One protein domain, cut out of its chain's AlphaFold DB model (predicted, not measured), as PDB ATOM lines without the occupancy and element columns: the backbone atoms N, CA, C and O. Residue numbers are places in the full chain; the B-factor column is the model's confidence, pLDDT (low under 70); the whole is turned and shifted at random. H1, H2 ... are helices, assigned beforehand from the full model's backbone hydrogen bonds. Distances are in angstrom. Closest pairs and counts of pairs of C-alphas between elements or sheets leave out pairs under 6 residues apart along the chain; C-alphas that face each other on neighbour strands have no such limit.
ATOM      1  N   ARG A 359       9.519 -49.608  22.322       88.44
ATOM      2  CA  ARG A 359       9.976 -48.395  21.631       88.44
ATOM      3  C   ARG A 359       9.960 -48.550  20.109       88.44
ATOM      4  O   ARG A 359       9.503 -47.648  19.420       88.44
ATOM      5  N   GLU A 360      10.435 -49.673  19.579       89.50
ATOM      6  CA  GLU A 360      10.437 -49.930  18.131       89.50
ATOM      7  C   GLU A 360       9.017 -50.098  17.579       89.50
ATOM      8  O   GLU A 360       8.719 -49.606  16.493       89.50
ATOM      9  N   ILE A 361       8.128 -50.758  18.329       90.50
ATOM     10  CA  ILE A 361       6.708 -50.869  17.966       90.50
ATOM     11  C   ILE A 361       6.070 -49.478  17.937       90.50
ATOM     12  O   ILE A 361       5.427 -49.121  16.954       90.50
ATOM     13  N   TYR A 362       6.315 -48.668  18.967       91.56
ATOM     14  CA  TYR A 362       5.852 -47.285  19.041       91.56
ATOM     15  C   TYR A 362       6.322 -46.452  17.839       91.56
ATOM     16  O   TYR A 362       5.506 -45.815  17.176       91.56
ATOM     17  N   GLN A 363       7.605 -46.525  17.480       91.25
ATOM     18  CA  GLN A 363       8.141 -45.847  16.297       91.25
ATOM     19  C   GLN A 363       7.482 -46.334  14.998       91.25
ATOM     20  O   GLN A 363       7.111 -45.527  14.151       91.25
ATOM     21  N   ARG A 364       7.281 -47.647  14.842       88.75
ATOM     22  CA  ARG A 364       6.619 -48.222  13.660       88.75
ATOM     23  C   ARG A 364       5.172 -47.773  13.516       88.75
ATOM     24  O   ARG A 364       4.744 -47.502  12.399       88.75
ATOM     25  N   MET A 365       4.442 -47.681  14.623       91.06
ATOM     26  CA  MET A 365       3.073 -47.170  14.635       91.06
ATOM     27  C   MET A 365       3.030 -45.686  14.250       91.06
ATOM     28  O   MET A 365       2.189 -45.293  13.450       91.06
ATOM     29  N   LEU A 366       3.971 -44.875  14.746       91.12
ATOM     30  CA  LEU A 366       4.091 -43.467  14.358       91.12
ATOM     31  C   LEU A 366       4.393 -43.285  12.864       91.12
ATOM     32  O   LEU A 366       3.807 -42.413  12.235       91.12
ATOM     33  N   LEU A 367       5.232 -44.133  12.269       89.50
ATOM     34  CA  LEU A 367       5.529 -44.088  10.829       89.50
ATOM     35  C   LEU A 367       4.314 -44.364   9.932       89.50
ATOM     36  O   LEU A 367       4.368 -44.078   8.741       89.50
ATOM     37  N   GLN A 368       3.225 -44.918  10.475       88.00
ATOM     38  CA  GLN A 368       1.973 -45.065   9.727       88.00
ATOM     39  C   GLN A 368       1.170 -43.757   9.666       88.00
ATOM     40  O   GLN A 368       0.251 -43.646   8.855       88.00
ATOM     41  N   ALA A 369       1.485 -42.765  10.508       87.75
ATOM     42  CA  ALA A 369       0.778 -41.495  10.511       87.75
ATOM     43  C   ALA A 369       1.241 -40.606   9.338       87.75
ATOM     44  O   ALA A 369       2.447 -40.400   9.152       87.75
ATOM     45  N   PRO A 370       0.310 -40.013   8.568       83.69
ATOM     46  CA  PRO A 370       0.657 -39.123   7.468       83.69
ATOM     47  C   PRO A 370       1.581 -37.976   7.898       83.69
ATOM     48  O   PRO A 370       1.342 -37.286   8.889       83.69
ATOM     49  N   GLY A 371       2.648 -37.750   7.128       83.50
ATOM     50  CA  GLY A 371       3.596 -36.659   7.370       83.50
ATOM     51  C   GLY A 371       4.648 -36.927   8.454       83.50
ATOM     52  O   GLY A 371       5.452 -36.022   8.729       83.50
ATOM     53  N   LEU A 372       4.684 -38.135   9.036       87.69
ATOM     54  CA  LEU A 372       5.781 -38.609   9.879       87.69
ATOM     55  C   LEU A 372       6.802 -39.424   9.079       87.69
ATOM     56  O   LEU A 372       6.536 -40.534   8.639       87.69
ATOM     57  N   SER A 373       8.010 -38.872   8.955       86.50
ATOM     58  CA  SER A 373       9.194 -39.586   8.466       86.50
ATOM     59  C   SER A 373       9.969 -40.241   9.618       86.50
ATOM     60  O   SER A 373       9.662 -40.006  10.795       86.50
ATOM     61  N   ALA A 374      11.016 -41.015   9.311       84.31
ATOM     62  CA  ALA A 374      11.918 -41.564  10.330       84.31
ATOM     63  C   ALA A 374      12.571 -40.474  11.177       84.31
ATOM     64  O   ALA A 374      12.410 -40.493  12.395       84.31
ATOM     65  N   ALA A 375      13.191 -39.472  10.550       86.94
ATOM     66  CA  ALA A 375      13.764 -38.313  11.233       86.94
ATOM     67  C   ALA A 375      12.797 -37.669  12.243       86.94
ATOM     68  O   ALA A 375      13.185 -37.313  13.362       86.94
ATOM     69  N   LYS A 376      11.522 -37.524  11.855       90.06
ATOM     70  CA  LYS A 376      10.464 -36.977  12.713       90.06
ATOM     71  C   LYS A 376      10.089 -37.920  13.844       90.06
ATOM     72  O   LYS A 376       9.993 -37.497  14.990       90.06
ATOM     73  N   THR A 377       9.932 -39.200  13.534       90.50
ATOM     74  CA  THR A 377       9.614 -40.248  14.505       90.50
ATOM     75  C   THR A 377      10.717 -40.386  15.556       90.50
ATOM     76  O   THR A 377      10.432 -40.480  16.749       90.50
ATOM     77  N   VAL A 378      11.988 -40.337  15.155       89.12
ATOM     78  CA  VAL A 378      13.134 -40.369  16.072       89.12
ATOM     79  C   VAL A 378      13.127 -39.148  16.991       89.12
ATOM     80  O   VAL A 378      13.196 -39.319  18.207       89.12
ATOM     81  N   GLY A 379      12.970 -37.936  16.444       89.38
ATOM     82  CA  GLY A 379      12.881 -36.711  17.249       89.38
ATOM     83  C   GLY A 379      11.712 -36.740  18.240       89.38
ATOM     84  O   GLY A 379      11.868 -36.412  19.417       89.38
ATOM     85  N   LEU A 380      10.552 -37.223  17.791       90.62
ATOM     86  CA  LEU A 380       9.351 -37.343  18.614       90.62
ATOM     87  C   LEU A 380       9.516 -38.364  19.739       90.62
ATOM     88  O   LEU A 380       9.241 -38.050  20.894       90.62
ATOM     89  N   THR A 381      10.024 -39.554  19.421       91.44
ATOM     90  CA  THR A 381      10.243 -40.627  20.405       91.44
ATOM     91  C   THR A 381      11.411 -40.362  21.354       91.44
ATOM     92  O   THR A 381      11.480 -40.973  22.419       91.44
ATOM     93  N   ALA A 382      12.317 -39.439  21.011       89.69
ATOM     94  CA  ALA A 382      13.343 -38.950  21.926       89.69
ATOM     95  C   ALA A 382      12.750 -38.053  23.029       89.69
ATOM     96  O   ALA A 382      13.163 -38.165  24.183       89.69
ATOM     97  N   LYS A 383      11.769 -37.199  22.692       90.25
ATOM     98  CA  LYS A 383      11.085 -36.322  23.659       90.25
ATOM     99  C   LYS A 383       9.980 -37.052  24.429       90.25
ATOM    100  O   LYS A 383       9.908 -36.930  25.647       90.25
ATOM    101  N   TYR A 384       9.139 -37.815  23.733       91.88
ATOM    102  CA  TYR A 384       8.000 -38.534  24.305       91.88
ATOM    103  C   TYR A 384       8.252 -40.033  24.217       91.88
ATOM    104  O   TYR A 384       8.120 -40.617  23.142       91.88
ATOM    105  N   LYS A 385       8.643 -40.651  25.338       90.38
ATOM    106  CA  LYS A 385       9.124 -42.043  25.374       90.38
ATOM    107  C   LYS A 385       8.013 -43.067  25.143       90.38
ATOM    108  O   LYS A 385       8.303 -44.166  24.670       90.38
ATOM    109  N   THR A 386       6.771 -42.720  25.474       89.81
ATOM    110  CA  THR A 386       5.605 -43.598  25.342       89.81
ATOM    111  C   THR A 386       4.459 -42.919  24.592       89.81
ATOM    112  O   THR A 386       4.398 -41.691  24.502       89.81
ATOM    113  N   PHE A 387       3.515 -43.725  24.095       89.25
ATOM    114  CA  PHE A 387       2.265 -43.216  23.524       89.25
ATOM    115  C   PHE A 387       1.475 -42.365  24.512       89.25
ATOM    116  O   PHE A 387       0.950 -41.331  24.123       89.25
ATOM    117  N   HIS A 388       1.432 -42.771  25.781       89.00
ATOM    118  CA  HIS A 388       0.729 -42.031  26.822       89.00
ATOM    119  C   HIS A 388       1.333 -40.635  27.032       89.00
ATOM    120  O   HIS A 388       0.598 -39.657  27.165       89.00
ATOM    121  N   ASP A 389       2.666 -40.519  27.016       90.81
ATOM    122  CA  ASP A 389       3.347 -39.224  27.138       90.81
ATOM    123  C   ASP A 389       3.027 -38.316  25.946       90.81
ATOM    124  O   ASP A 389       2.755 -37.126  26.125       90.81
ATOM    125  N   LEU A 390       3.038 -38.885  24.736       91.50
ATOM    126  CA  LEU A 390       2.711 -38.166  23.508       91.50
ATOM    127  C   LEU A 390       1.245 -37.720  23.499       91.50
ATOM    128  O   LEU A 390       0.963 -36.554  23.237       91.50
ATOM    129  N   GLU A 391       0.311 -38.612  23.821       90.81
ATOM    130  CA  GLU A 391      -1.118 -38.306  23.890       90.81
ATOM    131  C   GLU A 391      -1.404 -37.229  24.944       90.81
ATOM    132  O   GLU A 391      -2.104 -36.251  24.673       90.81
ATOM    133  N   SER A 392      -0.804 -37.360  26.131       89.75
ATOM    134  CA  SER A 392      -0.920 -36.370  27.204       89.75
ATOM    135  C   SER A 392      -0.414 -35.000  26.760       89.75
ATOM    136  O   SER A 392      -1.016 -33.985  27.106       89.75
ATOM    137  N   ALA A 393       0.672 -34.951  25.983       89.75
ATOM    138  CA  ALA A 393       1.186 -33.709  25.418       89.75
ATOM    139  C   ALA A 393       0.252 -33.123  24.346       89.75
ATOM    140  O   ALA A 393       0.009 -31.921  24.365       89.75
ATOM    141  N   LEU A 394      -0.322 -33.956  23.471       88.75
ATOM    142  CA  LEU A 394      -1.265 -33.531  22.425       88.75
ATOM    143  C   LEU A 394      -2.601 -33.019  22.990       88.75
ATOM    144  O   LEU A 394      -3.248 -32.174  22.378       88.75
ATOM    145  N   ARG A 395      -3.027 -33.502  24.166       86.88
ATOM    146  CA  ARG A 395      -4.253 -33.034  24.843       86.88
ATOM    147  C   ARG A 395      -4.094 -31.669  25.522       86.88
ATOM    148  O   ARG A 395      -5.106 -31.019  25.804       86.88
ATOM    149  N   LYS A 396      -2.866 -31.223  25.808       84.62
ATOM    150  CA  LYS A 396      -2.611 -29.910  26.424       84.62
ATOM    151  C   LYS A 396      -2.913 -28.792  25.423       84.62
ATOM    152  O   LYS A 396      -2.521 -28.864  24.265       84.62
ATOM    153  N   ARG A 397      -3.606 -27.739  25.872       66.25
ATOM    154  CA  ARG A 397      -3.908 -26.538  25.069       66.25
ATOM    155  C   ARG A 397      -3.023 -25.366  25.506       66.25
ATOM    156  O   ARG A 397      -2.828 -25.172  26.701       66.25
ATOM    157  N   GLY A 398      -2.551 -24.557  24.554       63.62
ATOM    158  CA  GLY A 398      -1.744 -23.353  24.812       63.62
ATOM    159  C   GLY A 398      -0.232 -23.556  24.623       63.62
ATOM    160  O   GLY A 398       0.185 -24.485  23.940       63.62
ATOM    161  N   ARG A 399       0.586 -22.680  25.232       52.88
ATOM    162  CA  ARG A 399       2.065 -22.651  25.112       52.88
ATOM    163  C   ARG A 399       2.795 -23.871  25.709       52.88
ATOM    164  O   ARG A 399       3.979 -24.043  25.466       52.88
ATOM    165  N   ASP A 400       2.093 -24.740  26.436       49.16
ATOM    166  CA  ASP A 400       2.674 -25.929  27.086       49.16
ATOM    167  C   ASP A 400       2.523 -27.226  26.253       49.16
ATOM    168  O   ASP A 400       2.882 -28.313  26.716       49.16
ATOM    169  N   GLY A 401       1.968 -27.127  25.034       58.88
ATOM    170  CA  GLY A 401       1.577 -28.248  24.160       58.88
ATOM    171  C   GLY A 401       2.309 -28.309  22.814       58.88
ATOM    172  O   GLY A 401       1.745 -28.760  21.820       58.88
ATOM    173  N   GLU A 402       3.551 -27.835  22.734       74.44
ATOM    174  CA  GLU A 402       4.255 -27.648  21.456       74.44
ATOM    175  C   GLU A 402       4.875 -28.958  20.920       74.44
ATOM    176  O   GLU A 402       6.095 -29.149  20.854       74.44
ATOM    177  N   VAL A 403       4.029 -29.925  20.555       85.31
ATOM    178  CA  VAL A 403       4.465 -31.133  19.828       85.31
ATOM    179  C   VAL A 403       5.005 -30.763  18.440       85.31
ATOM    180  O   VAL A 403       5.968 -31.360  17.963       85.31
ATOM    181  N   GLU A 404       4.464 -29.710  17.831       86.94
ATOM    182  CA  GLU A 404       4.933 -29.151  16.560       86.94
ATOM    183  C   GLU A 404       6.371 -28.584  16.608       86.94
ATOM    184  O   GLU A 404       7.029 -28.515  15.566       86.94
ATOM    185  N   ASP A 405       6.891 -28.248  17.795       88.19
ATOM    186  CA  ASP A 405       8.227 -27.660  18.012       88.19
ATOM    187  C   ASP A 405       9.338 -28.689  18.146       88.19
ATOM    188  O   ASP A 405      10.522 -28.336  18.150       88.19
ATOM    189  N   VAL A 406       8.971 -29.968  18.231       89.38
ATOM    190  CA  VAL A 406       9.936 -31.054  18.348       89.38
ATOM    191  C   VAL A 406      10.931 -30.992  17.197       89.38
ATOM    192  O   VAL A 406      10.562 -30.959  16.023       89.38
ATOM    193  N   ARG A 407      12.216 -30.972  17.553       89.81
ATOM    194  CA  ARG A 407      13.323 -30.910  16.603       89.81
ATOM    195  C   ARG A 407      13.631 -32.313  16.091       89.81
ATOM    196  O   ARG A 407      13.760 -33.254  16.871       89.81
ATOM    197  N   CYS A 408      13.701 -32.443  14.772       86.44
ATOM    198  CA  CYS A 408      13.702 -33.716  14.066       86.44
ATOM    199  C   CYS A 408      14.898 -33.825  13.112       86.44
ATOM    200  O   CYS A 408      15.216 -32.873  12.391       86.44
ATOM    201  N   GLY A 409      15.513 -35.010  13.070       81.38
ATOM    202  CA  GLY A 409      16.629 -35.345  12.178       81.38
ATOM    203  C   GLY A 409      17.899 -34.508  12.374       81.38
ATOM    204  O   GLY A 409      18.001 -33.660  13.263       81.38
ATOM    205  N   LYS A 410      18.882 -34.709  11.491       79.50
ATOM    206  CA  LYS A 410      20.165 -33.974  11.514       79.50
ATOM    207  C   LYS A 410      19.994 -32.468  11.294       79.50
ATOM    208  O   LYS A 410      20.722 -31.670  11.868       79.50
ATOM    209  N   SER A 411      18.996 -32.080  10.499       81.81
ATOM    210  CA  SER A 411      18.693 -30.674  10.200       81.81
ATOM    211  C   SER A 411      18.005 -29.924  11.344       81.81
ATOM    212  O   SER A 411      17.811 -28.715  11.234       81.81
ATOM    213  N   GLN A 412      17.607 -30.620  12.420       85.44
ATOM    214  CA  GLN A 412      16.905 -30.042  13.574       85.44
ATOM    215  C   GLN A 412      15.673 -29.208  13.166       85.44
ATOM    216  O   GLN A 412      15.316 -28.200  13.792       85.44
ATOM    217  N   ARG A 413      14.989 -29.625  12.095       86.38
ATOM    218  CA  ARG A 413      13.745 -28.991  11.647       86.38
ATOM    219  C   ARG A 413      12.619 -29.307  12.624       86.38
ATOM    220  O   ARG A 413      12.594 -30.378  13.226       86.38
ATOM    221  N   ARG A 414      11.689 -28.364  12.784       89.75
ATOM    222  CA  ARG A 414      10.471 -28.569  13.583       89.75
ATOM    223  C   ARG A 414       9.601 -29.657  12.948       89.75
ATOM    224  O   ARG A 414       9.566 -29.777  11.721       89.75
ATOM    225  N   LEU A 415       8.888 -30.416  13.778       87.56
ATOM    226  CA  LEU A 415       7.928 -31.439  13.354       87.56
ATOM    227  C   LEU A 415       6.878 -30.851  12.397       87.56
ATOM    228  O   LEU A 415       6.565 -31.444  11.356       87.56
ATOM    229  N   GLY A 416       6.413 -29.649  12.747       87.94
ATOM    230  CA  GLY A 416       5.479 -28.845  11.975       87.94
ATOM    231  C   GLY A 416       4.013 -29.128  12.304       87.94
ATOM    232  O   GLY A 416       3.642 -30.219  12.741       87.94
ATOM    233  N   VAL A 417       3.182 -28.122  12.030       86.31
ATOM    234  CA  VAL A 417       1.756 -28.080  12.391       86.31
ATOM    235  C   VAL A 417       0.982 -29.258  11.792       86.31
ATOM    236  O   VAL A 417       0.318 -29.984  12.516       86.31
ATOM    237  N   LYS A 418       1.149 -29.545  10.494       85.69
ATOM    238  CA  LYS A 418       0.400 -30.616   9.800       85.69
ATOM    239  C   LYS A 418       0.598 -32.012  10.407       85.69
ATOM    240  O   LYS A 418      -0.343 -32.802  10.482       85.69
ATOM    241  N   ALA A 419       1.828 -32.327  10.812       87.62
ATOM    242  CA  ALA A 419       2.142 -33.614  11.432       87.62
ATOM    243  C   ALA A 419       1.582 -33.679  12.860       87.62
ATOM    244  O   ALA A 419       1.011 -34.695  13.246       87.62
ATOM    245  N   SER A 420       1.683 -32.575  13.608       89.00
ATOM    246  CA  SER A 420       1.070 -32.431  14.933       89.00
ATOM    247  C   SER A 420      -0.453 -32.601  14.870       89.00
ATOM    248  O   SER A 420      -1.007 -33.425  15.587       89.00
ATOM    249  N   GLU A 421      -1.136 -31.917  13.950       87.06
ATOM    250  CA  GLU A 421      -2.586 -32.034  13.744       87.06
ATOM    251  C   GLU A 421      -3.014 -33.458  13.380       87.06
ATOM    252  O   GLU A 421      -4.006 -33.954  13.913       87.06
ATOM    253  N   SER A 422      -2.264 -34.128  12.499       87.88
ATOM    254  CA  SER A 422      -2.543 -35.521  12.125       87.88
ATOM    255  C   SER A 422      -2.431 -36.453  13.331       87.88
ATOM    256  O   SER A 422      -3.311 -37.283  13.548       87.88
ATOM    257  N   LEU A 423      -1.398 -36.277  14.161       89.50
ATOM    258  CA  LEU A 423      -1.241 -37.025  15.408       89.50
ATOM    259  C   LEU A 423      -2.344 -36.716  16.419       89.50
ATOM    260  O   LEU A 423      -2.872 -37.640  17.030       89.50
ATOM    261  N   THR A 424      -2.726 -35.447  16.577       88.69
ATOM    262  CA  THR A 424      -3.830 -35.044  17.455       88.69
ATOM    263  C   THR A 424      -5.121 -35.732  17.034       88.69
ATOM    264  O   THR A 424      -5.791 -36.326  17.877       88.69
ATOM    265  N   LYS A 425      -5.458 -35.710  15.738       86.56
ATOM    266  CA  LYS A 425      -6.646 -36.400  15.215       86.56
ATOM    267  C   LYS A 425      -6.585 -37.901  15.497       86.56
ATOM    268  O   LYS A 425      -7.545 -38.451  16.013       86.56
ATOM    269  N   LEU A 426      -5.449 -38.541  15.223       87.31
ATOM    270  CA  LEU A 426      -5.304 -39.994  15.340       87.31
ATOM    271  C   LEU A 426      -5.306 -40.485  16.797       87.31
ATOM    272  O   LEU A 426      -5.876 -41.531  17.087       87.31
ATOM    273  N   LEU A 427      -4.681 -39.741  17.715       87.50
ATOM    274  CA  LEU A 427      -4.451 -40.188  19.095       87.50
ATOM    275  C   LEU A 427      -5.441 -39.619  20.117       87.50
ATOM    276  O   LEU A 427      -5.541 -40.160  21.213       87.50
ATOM    277  N   THR A 428      -6.156 -38.531  19.806       85.88
ATOM    278  CA  THR A 428      -7.033 -37.861  20.791       85.88
ATOM    279  C   THR A 428      -8.514 -37.845  20.422       85.88
ATOM    280  O   THR A 428      -9.335 -37.494  21.279       85.88
ATOM    281  N   ALA A 429      -8.874 -38.226  19.189       82.62
ATOM    282  CA  ALA A 429     -10.267 -38.308  18.770       82.62
ATOM    283  C   ALA A 429     -11.045 -39.308  19.641       82.62
ATOM    284  O   ALA A 429     -10.561 -40.390  19.967       82.62
TER     285      ALA A 429
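AT A GLANCE: This is residues 359 to 429 of the 435 residues of the protein "ERCC4 domain-containing protein" of Phytophthora parasitica (UniProt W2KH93). Four short helices make a small rounded body of two crossed pairs, H1 with H2 and H3 with H4. A long loop, residues 396 to 416, runs out from the end of H3 past H2 and folds back to H4, on the side of the body opposite H1. The printed part has 71 residues with four named helices, in the order H1, H2, H3, H4, and no named strand; the class is all helix. The whole is compact, with a radius of gyration of the C-alphas of 10.8 A, and spans 28 by 24 by 20 A.

HOW THE PARTS SIT: Begin at H1, residues 359 to 366, and go on to H2, residues 374 to 383. The two touch, with the C-alphas of Gln 363 and Thr 377 closest at 6.1 A, and run opposite ways at a steep tilt of 58 degrees. Next look at H3, residues 387 to 395: it is close to H1 but not clearly touching, with the C-alphas of Tyr 362 and Phe 387 closest at 7.0 A. H2 and H3 are near each other, with 6 pairs of C-alphas within 10 A and the closest at 8.3 A. Then find H4, residues 417 to 428, which touches H3; the C-alphas of Leu 394 and Thr 424 are the closest, 5.8 A apart. H3 and H4 run opposite ways at a steep tilt of 68 degrees, only just short of about perpendicular. H1 and H4 are only just apart, their closest C-alphas 8.4 A from each other, and H2 and H4 are apart. In H1, H2, H3 and H4, every O i to N i+4 pair is within hydrogen-bond range.

IN THESE COORDINATES: Find C-alpha 359 at (9.976, -48.395, 21.631), where H1 begins; it ends at Leu 366. H2 runs from C-alpha 374 at (11.918, -41.564, 10.330) to Lys 383, 14.3 A away. H3 goes from Phe 387 to Arg 395, 12.2 A from first to last C-alpha. H4, the longest helix, covers 15.6 A from Val 417 to C-alpha 428 at (-7.033, -37.861, 20.791). Between H3 and H4, look for residues 407 to 408, paired antiparallel with residues 413 to 414.

THE WHOLE: The two C-alphas farthest apart are those of Lys 410 and Ala 429, at 31.6 A. The printed part has no cut. The link from H1 to H2 is short, that from H2 to H3 is tight, and that from H3 to H4, with 21 residues, is long. The mean pLDDT of the printed part is 85.7; look at residues 397 to 401 for the five under 70.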